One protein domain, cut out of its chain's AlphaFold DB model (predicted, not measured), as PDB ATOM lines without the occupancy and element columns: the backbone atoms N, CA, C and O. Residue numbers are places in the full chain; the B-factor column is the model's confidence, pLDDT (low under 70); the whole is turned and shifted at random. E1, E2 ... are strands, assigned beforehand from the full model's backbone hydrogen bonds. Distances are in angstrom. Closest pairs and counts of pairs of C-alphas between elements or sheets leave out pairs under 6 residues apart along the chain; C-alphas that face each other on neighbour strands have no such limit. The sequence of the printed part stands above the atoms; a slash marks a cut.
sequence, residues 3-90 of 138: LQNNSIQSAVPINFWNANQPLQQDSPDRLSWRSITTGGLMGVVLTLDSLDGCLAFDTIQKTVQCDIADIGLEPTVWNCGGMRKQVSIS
ATOM      1  N   LEU A   3     -24.223  21.592  29.579       97.31
ATOM      2  CA  LEU A   3     -25.586  21.395  29.109       97.31
ATOM      3  C   LEU A   3     -26.155  20.108  29.705       97.31
ATOM      4  O   LEU A   3     -25.431  19.147  29.942       97.31
ATOM      5  N   GLN A   4     -27.458  20.091  29.951       97.19
ATOM      6  CA  GLN A   4     -28.201  18.888  30.320       97.19
ATOM      7  C   GLN A   4     -29.258  18.632  29.254       97.19
ATOM      8  O   GLN A   4     -29.975  19.563  28.895       97.19
ATOM      9  N   ASN A   5     -29.378  17.388  28.782       96.69
ATOM     10  CA  ASN A   5     -30.321  16.982  27.727       96.69
ATOM     11  C   ASN A   5     -30.184  17.778  26.413       96.69
ATOM     12  O   ASN A   5     -31.167  17.974  25.707       96.69
ATOM     13  N   ASN A   6     -28.974  18.238  26.094       97.06
ATOM     14  CA  ASN A   6     -28.651  18.949  24.858       97.06
ATOM     15  C   ASN A   6     -27.161  18.745  24.531       97.06
ATOM     16  O   ASN A   6     -26.404  18.243  25.367       97.06
ATOM     17  N   SER A   7     -26.733  19.126  23.334       96.38
ATOM     18  CA  SER A   7     -25.354  18.996  22.874       96.38
ATOM     19  C   SER A   7     -24.916  20.220  22.059       96.38
ATOM     20  O   SER A   7     -25.734  20.982  21.540       96.38
ATOM     21  N   ILE A   8     -23.604  20.444  22.011       97.81
ATOM     22  CA  ILE A   8     -22.955  21.577  21.355       97.81
ATOM     23  C   ILE A   8     -22.543  21.155  19.946       97.81
ATOM     24  O   ILE A   8     -21.614  20.364  19.774       97.81
ATOM     25  N   GLN A   9     -23.178  21.751  18.938       97.19
ATOM     26  CA  GLN A   9     -22.802  21.582  17.533       97.19
ATOM     27  C   GLN A   9     -21.565  22.400  17.173       97.19
ATOM     28  O   GLN A   9     -20.696  21.942  16.432       97.19
ATOM     29  N   SER A  10     -21.487  23.633  17.676       96.75
ATOM     30  CA  SER A  10     -20.326  24.494  17.473       96.75
ATOM     31  C   SER A  10     -20.160  25.498  18.610       96.75
ATOM     32  O   SER A  10     -21.127  25.888  19.268       96.75
ATOM     33  N   ALA A  11     -18.914  25.912  18.833       96.81
ATOM     34  CA  ALA A  11     -18.542  26.906  19.824       96.81
ATOM     35  C   ALA A  11     -17.513  27.870  19.220       96.81
ATOM     36  O   ALA A  11     -16.387  27.475  18.913       96.81
ATOM     37  N   VAL A  12     -17.898  29.135  19.046       95.19
ATOM     38  CA  VAL A  12     -17.025  30.185  18.511       95.19
ATOM     39  C   VAL A  12     -16.551  31.073  19.663       95.19
ATOM     40  O   VAL A  12     -17.379  31.731  20.303       95.19
ATOM     41  N   PRO A  13     -15.245  31.094  19.978       94.75
ATOM     42  CA  PRO A  13     -14.722  31.884  21.084       94.75
ATOM     43  C   PRO A  13     -14.745  33.384  20.763       94.75
ATOM     44  O   PRO A  13     -14.340  33.805  19.683       94.75
ATOM     45  N   ILE A  14     -15.130  34.195  21.747       93.56
ATOM     46  CA  ILE A  14     -15.092  35.659  21.693       93.56
ATOM     47  C   ILE A  14     -13.979  36.176  22.607       93.56
ATOM     48  O   ILE A  14     -13.997  35.933  23.817       93.56
ATOM     49  N   ASN A  15     -13.048  36.949  22.037       91.81
ATOM     50  CA  ASN A  15     -11.988  37.667  22.758       91.81
ATOM     51  C   ASN A  15     -11.056  36.778  23.611       91.81
ATOM     52  O   ASN A  15     -10.554  37.190  24.660       91.81
ATOM     53  N   PHE A  16     -10.778  35.556  23.149       91.88
ATOM     54  CA  PHE A  16      -9.802  34.637  23.745       91.88
ATOM     55  C   PHE A  16      -8.364  34.964  23.306       91.88
ATOM     56  O   PHE A  16      -7.734  34.229  22.552       91.88
ATOM     57  N   TRP A  17      -7.832  36.094  23.779       87.50
ATOM     58  CA  TRP A  17      -6.522  36.605  23.343       87.50
ATOM     59  C   TRP A  17      -5.316  35.858  23.926       87.50
ATOM     60  O   TRP A  17      -4.214  35.925  23.382       87.50
ATOM     61  N   ASN A  18      -5.495  35.152  25.043       89.50
ATOM     62  CA  ASN A  18      -4.430  34.354  25.641       89.50
ATOM     63  C   ASN A  18      -4.371  32.974  24.977       89.50
ATOM     64  O   ASN A  18      -5.130  32.078  25.341       89.50
ATOM     65  N   ALA A  19      -3.420  32.783  24.062       89.06
ATOM     66  CA  ALA A  19      -3.230  31.517  23.352       89.06
ATOM     67  C   ALA A  19      -2.961  30.311  24.276       89.06
ATOM     68  O   ALA A  19      -3.227  29.176  23.893       89.06
ATOM     69  N   ASN A  20      -2.476  30.538  25.504       92.25
ATOM     70  CA  ASN A  20      -2.248  29.477  26.491       92.25
ATOM     71  C   ASN A  20      -3.510  29.116  27.295       92.25
ATOM     72  O   ASN A  20      -3.481  28.193  28.106       92.25
ATOM     73  N   GLN A  21      -4.599  29.869  27.130       92.00
ATOM     74  CA  GLN A  21      -5.881  29.651  27.802       92.00
ATOM     75  C   GLN A  21      -7.031  29.706  26.782       92.00
ATOM     76  O   GLN A  21      -7.916  30.554  26.914       92.00
ATOM     77  N   PRO A  22      -7.019  28.842  25.748       94.94
ATOM     78  CA  PRO A  22      -8.094  28.803  24.767       94.94
ATOM     79  C   PRO A  22      -9.392  28.281  25.396       94.94
ATOM     80  O   PRO A  22      -9.388  27.687  26.478       94.94
ATOM     81  N   LEU A  23     -10.500  28.468  24.684       96.56
ATOM     82  CA  LEU A  23     -11.732  27.739  24.961       96.56
ATOM     83  C   LEU A  23     -11.484  26.239  24.751       96.56
ATOM     84  O   LEU A  23     -10.931  25.843  23.725       96.56
ATOM     85  N   GLN A  24     -11.888  25.417  25.713       96.94
ATOM     86  CA  GLN A  24     -11.756  23.964  25.659       96.94
ATOM     87  C   GLN A  24     -13.143  23.326  25.611       96.94
ATOM     88  O   GLN A  24     -14.043  23.722  26.354       96.94
ATOM     89  N   GLN A  25     -13.304  22.335  24.736       97.00
ATOM     90  CA  GLN A  25     -14.484  21.479  24.696       97.00
ATOM     91  C   GLN A  25     -14.125  20.125  25.299       97.00
ATOM     92  O   GLN A  25     -13.420  19.330  24.681       97.00
ATOM     93  N   ASP A  26     -14.583  19.900  26.531       96.44
ATOM     94  CA  ASP A  26     -14.242  18.713  27.322       96.44
ATOM     95  C   ASP A  26     -15.081  17.492  26.889       96.44
ATOM     96  O   ASP A  26     -14.628  16.352  26.979       96.44
ATOM     97  N   SER A  27     -16.315  17.733  26.430       97.00
ATOM     98  CA  SER A  27     -17.282  16.734  25.950       97.00
ATOM     99  C   SER A  27     -18.349  17.406  25.061       97.00
ATOM    100  O   SER A  27     -18.371  18.638  24.963       97.00
ATOM    101  N   PRO A  28     -19.250  16.648  24.399       96.75
ATOM    102  CA  PRO A  28     -20.314  17.228  23.568       96.75
ATOM    103  C   PRO A  28     -21.234  18.218  24.298       96.75
ATOM    104  O   PRO A  28     -21.847  19.062  23.664       96.75
ATOM    105  N   ASP A  29     -21.319  18.145  25.621       96.94
ATOM    106  CA  ASP A  29     -22.188  18.942  26.485       96.94
ATOM    107  C   ASP A  29     -21.410  19.872  27.436       96.94
ATOM    108  O   ASP A  29     -22.011  20.512  28.299       96.94
ATOM    109  N   ARG A  30     -20.077  19.975  27.316       97.62
ATOM    110  CA  ARG A  30     -19.247  20.717  28.279       97.62
ATOM    111  C   ARG A  30     -18.155  21.552  27.629       97.62
ATOM    112  O   ARG A  30     -17.314  21.051  26.885       97.62
ATOM    113  N   LEU A  31     -18.109  22.819  28.039       97.44
ATOM    114  CA  LEU A  31     -17.013  23.743  27.752       97.44
ATOM    115  C   LEU A  31     -16.331  24.197  29.038       97.44
ATOM    116  O   LEU A  31     -16.997  24.505  30.037       97.44
ATOM    117  N   SER A  32     -15.015  24.342  28.984       96.19
ATOM    118  CA  SER A  32     -14.209  24.915  30.054       96.19
ATOM    119  C   SER A  32     -13.285  26.006  29.517       96.19
ATOM    120  O   SER A  32     -12.820  25.979  28.379       96.19
ATOM    121  N   TRP A  33     -13.075  27.042  30.326       94.50
ATOM    122  CA  TRP A  33     -12.108  28.088  30.028       94.50
ATOM    123  C   TRP A  33     -11.709  28.855  31.279       94.50
ATOM    124  O   TRP A  33     -12.360  28.783  32.324       94.50
ATOM    125  N   ARG A  34     -10.645  29.648  31.143       91.81
ATOM    126  CA  ARG A  34     -10.224  30.628  32.137       91.81
ATOM    127  C   ARG A  34     -10.217  32.012  31.508       91.81
ATOM    128  O   ARG A  34      -9.665  32.198  30.433       91.81
ATOM    129  N   SER A  35     -10.815  32.976  32.200       84.56
ATOM    130  CA  SER A  35     -10.877  34.366  31.753       84.56
ATOM    131  C   SER A  35     -10.261  35.299  32.784       84.56
ATOM    132  O   SER A  35     -10.490  35.155  33.988       84.56
ATOM    133  N   ILE A  36      -9.501  36.275  32.296       83.75
ATOM    134  CA  ILE A  36      -9.083  37.462  33.037       83.75
ATOM    135  C   ILE A  36      -9.395  38.646  32.123       83.75
ATOM    136  O   ILE A  36      -8.932  38.686  30.987       83.75
ATOM    137  N   THR A  37     -10.191  39.597  32.608       77.19
ATOM    138  CA  THR A  37     -10.578  40.794  31.854       77.19
ATOM    139  C   THR A  37     -10.326  42.048  32.684       77.19
ATOM    140  O   THR A  37     -10.538  42.056  33.897       77.19
ATOM    141  N   THR A  38      -9.880  43.115  32.023       79.19
ATOM    142  CA  THR A  38      -9.695  44.463  32.583       79.19
ATOM    143  C   THR A  38     -10.777  45.441  32.109       79.19
ATOM    144  O   THR A  38     -10.596  46.650  32.205       79.19
ATOM    145  N   GLY A  39     -11.913  44.933  31.611       78.81
ATOM    146  CA  GLY A  39     -13.054  45.754  31.177       78.81
ATOM    147  C   GLY A  39     -13.666  45.377  29.825       78.81
ATOM    148  O   GLY A  39     -14.573  46.065  29.367       78.81
ATOM    149  N   GLY A  40     -13.190  44.303  29.188       84.69
ATOM    150  CA  GLY A  40     -13.734  43.772  27.936       84.69
ATOM    151  C   GLY A  40     -14.687  42.594  28.137       84.69
ATOM    152  O   GLY A  40     -14.712  41.961  29.198       84.69
ATOM    153  N   LEU A  41     -15.444  42.286  27.086       89.56
ATOM    154  CA  LEU A  41     -16.275  41.089  26.995       89.56
ATOM    155  C   LEU A  41     -15.402  39.882  26.627       89.56
ATOM    156  O   LEU A  41     -14.547  39.992  25.759       89.56
ATOM    157  N   MET A  42     -15.628  38.734  27.262       92.00
ATOM    158  CA  MET A  42     -15.131  37.428  26.819       92.00
ATOM    159  C   MET A  42     -16.290  36.445  26.928       92.00
ATOM    160  O   MET A  42     -17.022  36.471  27.918       92.00
ATOM    161  N   GLY A  43     -16.460  35.587  25.931       93.25
ATOM    162  CA  GLY A  43     -17.606  34.689  25.883       93.25
ATOM    163  C   GLY A  43     -17.514  33.697  24.742       93.25
ATOM    164  O   GLY A  43     -16.461  33.520  24.137       93.25
ATOM    165  N   VAL A  44     -18.622  33.039  24.450       94.88
ATOM    166  CA  VAL A  44     -18.702  32.032  23.396       94.88
ATOM    167  C   VAL A  44     -20.053  32.149  22.705       94.88
ATOM    168  O   VAL A  44     -21.072  32.297  23.378       94.88
ATOM    169  N   VAL A  45     -20.057  32.078  21.375       94.94
ATOM    170  CA  VAL A  45     -21.278  31.854  20.592       94.94
ATOM    171  C   VAL A  45     -21.457  30.353  20.427       94.94
ATOM    172  O   VAL A  45     -20.539  29.668  19.978       94.94
ATOM    173  N   LEU A  46     -22.625  29.844  20.809       95.19
ATOM    174  CA  LEU A  46     -22.937  28.418  20.778       95.19
ATOM    175  C   LEU A  46     -24.003  28.134  19.732       95.19
ATOM    176  O   LEU A  46     -25.025  28.812  19.689       95.19
ATOM    177  N   THR A  47     -23.787  27.082  18.948       95.81
ATOM    178  CA  THR A  47     -24.863  26.409  18.217       95.81
ATOM    179  C   THR A  47     -25.201  25.126  18.961       95.81
ATOM    180  O   THR A  47     -24.304  24.326  19.236       95.81
ATOM    181  N   LEU A  48     -26.472  24.950  19.307       96.25
ATOM    182  CA  LEU A  48     -26.979  23.801  20.056       96.25
ATOM    183  C   LEU A  48     -27.854  22.925  19.156       96.25
ATOM    184  O   LEU A  48     -28.402  23.419  18.172       96.25
ATOM    185  N   ASP A  49     -27.996  21.646  19.502       94.44
ATOM    186  CA  ASP A  49     -28.827  20.701  18.738       94.44
ATOM    187  C   ASP A  49     -30.322  21.041  18.784       94.44
ATOM    188  O   ASP A  49     -31.028  20.891  17.785       94.44
ATOM    189  N   SER A  50     -30.817  21.483  19.941       95.06
ATOM    190  CA  SER A  50     -32.211  21.894  20.119       95.06
ATOM    191  C   SER A  50     -32.347  23.026  21.141       95.06
ATOM    192  O   SER A  50     -31.356  23.513  21.690       95.06
ATOM    193  N   LEU A  51     -33.582  23.469  21.393       95.00
ATOM    194  CA  LEU A  51     -33.903  24.411  22.472       95.00
ATOM    195  C   LEU A  51     -34.233  23.706  23.800       95.00
ATOM    196  O   LEU A  51     -34.586  24.369  24.774       95.00
ATOM    197  N   ASP A  52     -34.142  22.378  23.843       96.50
ATOM    198  CA  ASP A  52     -34.459  21.599  25.034       96.50
ATOM    199  C   ASP A  52     -33.314  21.629  26.041       96.50
ATOM    200  O   ASP A  52     -32.154  21.878  25.708       96.50
ATOM    201  N   GLY A  53     -33.640  21.298  27.286       97.00
ATOM    202  CA  GLY A  53     -32.642  21.117  28.322       97.00
ATOM    203  C   GLY A  53     -32.198  22.417  28.982       97.00
ATOM    204  O   GLY A  53     -32.852  23.458  28.896       97.00
ATOM    205  N   CYS A  54     -31.087  22.325  29.703       97.50
ATOM    206  CA  CYS A  54     -30.681  23.356  30.646       97.50
ATOM    207  C   CYS A  54     -29.202  23.700  30.490       97.50
ATOM    208  O   CYS A  54     -28.364  22.806  30.344       97.50
ATOM    209  N   LEU A  55     -28.880  24.989  30.558       96.88
ATOM    210  CA  LEU A  55     -27.514  25.491  30.553       96.88
ATOM    211  C   LEU A  55     -27.127  25.894  31.971       96.88
ATOM    212  O   LEU A  55     -27.807  26.693  32.613       96.88
ATOM    213  N   ALA A  56     -25.996  25.372  32.441       96.06
ATOM    214  CA  ALA A  56     -25.400  25.753  33.711       96.06
ATOM    215  C   ALA A  56     -24.010  26.373  33.514       96.06
ATOM    216  O   ALA A  56     -23.154  25.877  32.767       96.06
ATOM    217  N   PHE A  57     -23.773  27.465  34.232       92.56
ATOM    218  CA  PHE A  57     -22.504  28.168  34.267       92.56
ATOM    219  C   PHE A  57     -22.011  28.255  35.708       92.56
ATOM    220  O   PHE A  57     -22.701  28.785  36.573       92.56
ATOM    221  N   ASP A  58     -20.816  27.724  35.955       93.62
ATOM    222  CA  ASP A  58     -20.222  27.655  37.284       93.62
ATOM    223  C   ASP A  58     -18.886  28.397  37.308       93.62
ATOM    224  O   ASP A  58     -17.984  28.124  36.510       93.62
ATOM    225  N   THR A  59     -18.784  29.376  38.201       90.38
ATOM    226  CA  THR A  59     -17.600  30.214  38.393       90.38
ATOM    227  C   THR A  59     -17.378  30.481  39.868       90.38
ATOM    228  O   THR A  59     -18.294  30.385  40.678       90.38
ATOM    229  N   ILE A  60     -16.176  30.952  40.206       90.56
ATOM    230  CA  ILE A  60     -15.834  31.382  41.570       90.56
ATOM    231  C   ILE A  60     -16.813  32.448  42.094       90.56
ATOM    232  O   ILE A  60     -17.061  32.522  43.292       90.56
ATOM    233  N   GLN A  61     -17.339  33.309  41.218       90.38
ATOM    234  CA  GLN A  61     -18.221  34.401  41.622       90.38
ATOM    235  C   GLN A  61     -19.680  33.973  41.743       90.38
ATOM    236  O   GLN A  61     -20.411  34.547  42.551       90.38
ATOM    237  N   LYS A  62     -20.126  33.048  40.889       90.44
ATOM    238  CA  LYS A  62     -21.529  32.657  40.808       90.44
ATOM    239  C   LYS A  62     -21.711  31.352  40.046       90.44
ATOM    240  O   LYS A  62     -21.102  31.160  38.992       90.44
ATOM    241  N   THR A  63     -22.643  30.547  40.536       94.06
ATOM    242  CA  THR A  63     -23.248  29.441  39.798       94.06
ATOM    243  C   THR A  63     -24.635  29.880  39.338       94.06
ATOM    244  O   THR A  63     -25.419  30.403  40.135       94.06
ATOM    245  N   VAL A  64     -24.926  29.726  38.050       93.69
ATOM    246  CA  VAL A  64     -26.215  30.076  37.446       93.69
ATOM    247  C   VAL A  64     -26.694  28.945  36.553       93.69
ATOM    248  O   VAL A  64     -25.890  28.211  35.979       93.69
ATOM    249  N   GLN A  65     -28.009  28.817  36.445       95.62
ATOM    250  CA  GLN A  65     -28.673  27.821  35.623       95.62
ATOM    251  C   GLN A  65     -29.917  28.453  34.994       95.62
ATOM    252  O   GLN A  65     -30.605  29.231  35.660       95.62
ATOM    253  N   CYS A  66     -30.185  28.142  33.728       95.44
ATOM    254  CA  CYS A  66     -31.393  28.558  33.023       95.44
ATOM    255  C   CYS A  66     -31.792  27.527  31.966       95.44
ATOM    256  O   CYS A  66     -30.928  26.906  31.336       95.44
ATOM    257  N   ASP A  67     -33.094  27.388  31.742       97.38
ATOM    258  CA  ASP A  67     -33.614  26.555  30.665       97.38
ATOM    259  C   ASP A  67     -33.321  27.211  29.317       97.38
ATOM    260  O   ASP A  67     -33.431  28.428  29.156       97.38
ATOM    261  N   ILE A  68     -32.900  26.407  28.340       97.19
ATOM    262  CA  ILE A  68     -32.453  26.923  27.039       97.19
ATOM    263  C   ILE A  68     -33.624  27.566  26.285       97.19
ATOM    264  O   ILE A  68     -33.452  28.604  25.644       97.19
ATOM    265  N   ALA A  69     -34.823  27.004  26.435       96.75
ATOM    266  CA  ALA A  69     -36.059  27.525  25.861       96.75
ATOM    267  C   ALA A  69     -36.425  28.937  26.361       96.75
ATOM    268  O   ALA A  69     -37.056  29.696  25.624       96.75
ATOM    269  N   ASP A  70     -35.987  29.314  27.567       96.00
ATOM    270  CA  ASP A  70     -36.274  30.624  28.161       96.00
ATOM    271  C   ASP A  70     -35.299  31.715  27.688       96.00
ATOM    272  O   ASP A  70     -35.508  32.905  27.939       96.00
ATOM    273  N   ILE A  71     -34.227  31.343  26.979       95.81
ATOM    274  CA  ILE A  71     -33.226  32.293  26.495       95.81
ATOM    275  C   ILE A  71     -33.800  33.087  25.307       95.81
ATOM    276  O   ILE A  71     -33.900  32.626  24.160       95.81
ATOM    277  N   GLY A  72     -34.186  34.327  25.596       95.25
ATOM    278  CA  GLY A  72     -34.690  35.305  24.634       95.25
ATOM    279  C   GLY A  72     -33.603  36.118  23.929       95.25
ATOM    280  O   GLY A  72     -32.409  35.941  24.169       95.25
ATOM    281  N   LEU A  73     -34.039  37.035  23.059       91.75
ATOM    282  CA  LEU A  73     -33.168  38.067  22.473       91.75
ATOM    283  C   LEU A  73     -32.688  39.056  23.543       91.75
ATOM    284  O   LEU A  73     -31.539  39.489  23.519       91.75
ATOM    285  N   GLU A  74     -33.563  39.376  24.497       93.25
ATOM    286  CA  GLU A  74     -33.194  40.173  25.659       93.25
ATOM    287  C   GLU A  74     -32.279  39.359  26.581       93.25
ATOM    288  O   GLU A  74     -32.603  38.216  26.925       93.25
ATOM    289  N   PRO A  75     -31.130  39.918  26.992       93.38
ATOM    290  CA  PRO A  75     -30.167  39.176  27.778       93.38
ATOM    291  C   PRO A  75     -30.684  38.917  29.189       93.38
ATOM    292  O   PRO A  75     -31.051  39.832  29.926       93.38
ATOM    293  N   THR A  76     -30.592  37.662  29.617       94.50
ATOM    294  CA  THR A  76     -30.639  37.333  31.040       94.50
ATOM    295  C   THR A  76     -29.289  37.684  31.647       94.50
ATOM    296  O   THR A  76     -28.257  37.171  31.213       94.50
ATOM    297  N   VAL A  77     -29.282  38.585  32.632       95.00
ATOM    298  CA  VAL A  77     -28.058  39.118  33.243       95.00
ATOM    299  C   VAL A  77     -27.960  38.706  34.704       95.00
ATOM    300  O   VAL A  77     -28.854  38.955  35.512       95.00
ATOM    301  N   TRP A  78     -26.810  38.153  35.076       94.38
ATOM    302  CA  TRP A  78     -26.459  37.852  36.454       94.38
ATOM    303  C   TRP A  78     -25.286  38.717  36.909       94.38
ATOM    304  O   TRP A  78     -24.164  38.585  36.424       94.38
ATOM    305  N   ASN A  79     -25.534  39.556  37.915       93.69
ATOM    306  CA  ASN A  79     -24.487  40.326  38.582       93.69
ATOM    307  C   ASN A  79     -23.543  39.403  39.370       93.69
ATOM    308  O   ASN A  79     -24.005  38.573  40.162       93.69
ATOM    309  N   CYS A  80     -22.236  39.601  39.175       90.62
ATOM    310  CA  CYS A  80     -21.130  38.847  39.782       90.62
ATOM    311  C   CYS A  80     -20.204  39.746  40.637       90.62
ATOM    312  O   CYS A  80     -19.049  39.399  40.904       90.62
ATOM    313  N   GLY A  81     -20.702  40.918  41.050       88.62
ATOM    314  CA  GLY A  81     -20.018  41.870  41.931       88.62
ATOM    315  C   GLY A  81     -18.819  42.597  41.301       88.62
ATOM    316  O   GLY A  81     -18.580  42.555  40.095       88.62
ATOM    317  N   GLY A  82     -18.033  43.287  42.131       85.38
ATOM    318  CA  GLY A  82     -16.886  44.090  41.683       85.38
ATOM    319  C   GLY A  82     -17.274  45.242  40.743       85.38
ATOM    320  O   GLY A  82     -18.373  45.781  40.832       85.38
ATOM    321  N   MET A  83     -16.374  45.624  39.829       85.75
ATOM    322  CA  MET A  83     -16.593  46.722  38.872       85.75
ATOM    323  C   MET A  83     -17.532  46.313  37.725       85.75
ATOM    324  O   MET A  83     -17.086  46.126  36.596       85.75
ATOM    325  N   ARG A  84     -18.828  46.154  38.022       86.31
ATOM    326  CA  ARG A  84     -19.868  45.741  37.055       86.31
ATOM    327  C   ARG A  84     -19.542  44.420  36.346       86.31
ATOM    328  O   ARG A  84     -19.835  44.252  35.164       86.31
ATOM    329  N   LYS A  85     -18.920  43.468  37.052       89.75
ATOM    330  CA  LYS A  85     -18.727  42.129  36.487       89.75
ATOM    331  C   LYS A  85     -20.072  41.428  36.464       89.75
ATOM    332  O   LYS A  85     -20.756  41.339  37.485       89.75
ATOM    333  N   GLN A  86     -20.415  40.899  35.307       92.62
ATOM    334  CA  GLN A  86     -21.664  40.200  35.080       92.62
ATOM    335  C   GLN A  86     -21.441  39.055  34.103       92.62
ATOM    336  O   GLN A  86     -20.511  39.086  33.295       92.62
ATOM    337  N   VAL A  87     -22.316  38.065  34.187       92.38
ATOM    338  CA  VAL A  87     -22.525  37.068  33.140       92.38
ATOM    339  C   VAL A  87     -23.849  37.408  32.479       92.38
ATOM    340  O   VAL A  87     -24.808  37.745  33.171       92.38
ATOM    341  N   SER A  88     -23.907  37.338  31.156       93.62
ATOM    342  CA  SER A  88     -25.148  37.515  30.409       93.62
ATOM    343  C   SER A  88     -25.284  36.442  29.347       93.62
ATOM    344  O   SER A  88     -24.288  36.078  28.722       93.62
ATOM    345  N   ILE A  89     -26.507  35.966  29.143       94.56
ATOM    346  CA  ILE A  89     -26.846  34.991  28.108       94.56
ATOM    347  C   ILE A  89     -28.058  35.510  27.338       94.56
ATOM    348  O   ILE A  89     -29.027  35.982  27.931       94.56
ATOM    349  N   SER A  90     -27.980  35.426  26.016       94.50
ATOM    350  CA  SER A  90     -29.013  35.839  25.069       94.50
ATOM    351  C   SER A  90     -28.935  34.947  23.840       94.50
ATOM    352  O   SER A  90     -27.862  34.459  23.480       94.50
TER     353      SER A  90
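This is residues 3 to 90 of the 138 residues of an uncharacterized protein of marine metagenome (UniProt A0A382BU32). Four two-stranded ribbons stand round a shared middle as a loose, gapped barrel, met in the order E1 with E4, E2 with E3, E5 with E6, E7 with E8, and E8 comes back near E4. Residues 3 to 4 pair with E5, antiparallel. The printed part has 88 residues, no named helix and eight strands, E1 to E8 along the chain, in four antiparallel sheets of two; the class is all strand, with 38 residues in named elements, under half. It is compact, radius of gyration of the C-alphas 13.1 A, spanning 34 by 27 by 22 A.

Start at E1, residues 8 to 14, antiparallel to E4, residues 43 to 48, at 161 degrees; look for N 12 and O 45, 2.9 A apart. E2, residues 24 to 27, and E3, residues 30 to 32, form a hairpin, with N 24 and O 32 at 2.9 A. E1 and E2 are near each other, with 6 pairs of C-alphas within 10 A. E5, residues 54 to 58, and E6, residues 63 to 67, form a hairpin, with N 57 and O 64 at 2.8 A; E3 and E5 are near each other, with 5 such pairs. E7, residues 76 to 79, and E8, residues 86 to 89, form a hairpin, with N 78 and O 87 at 2.8 A. The closest C-alphas of E6 and E7, Val 64 and Trp 78, are 7.8 A apart. E4 and E8 are near each other, again with 5 pairs within 10 A. E1 and E7 are apart.

Find C-alpha 8 at (-22.955, 21.577, 21.355); E1 runs 16.1 A to C-alpha 14. E4 is 15.5 A long, E6 14.1 A and E5 13.1 A. E8 ends at C-alpha 89, (-26.846, 34.991, 28.108).

The C-alphas farthest apart, Asp 49 and Met 83, are 35.1 A apart. The printed part has no cut, no link is long, and no printed residue is under 70 in pLDDT.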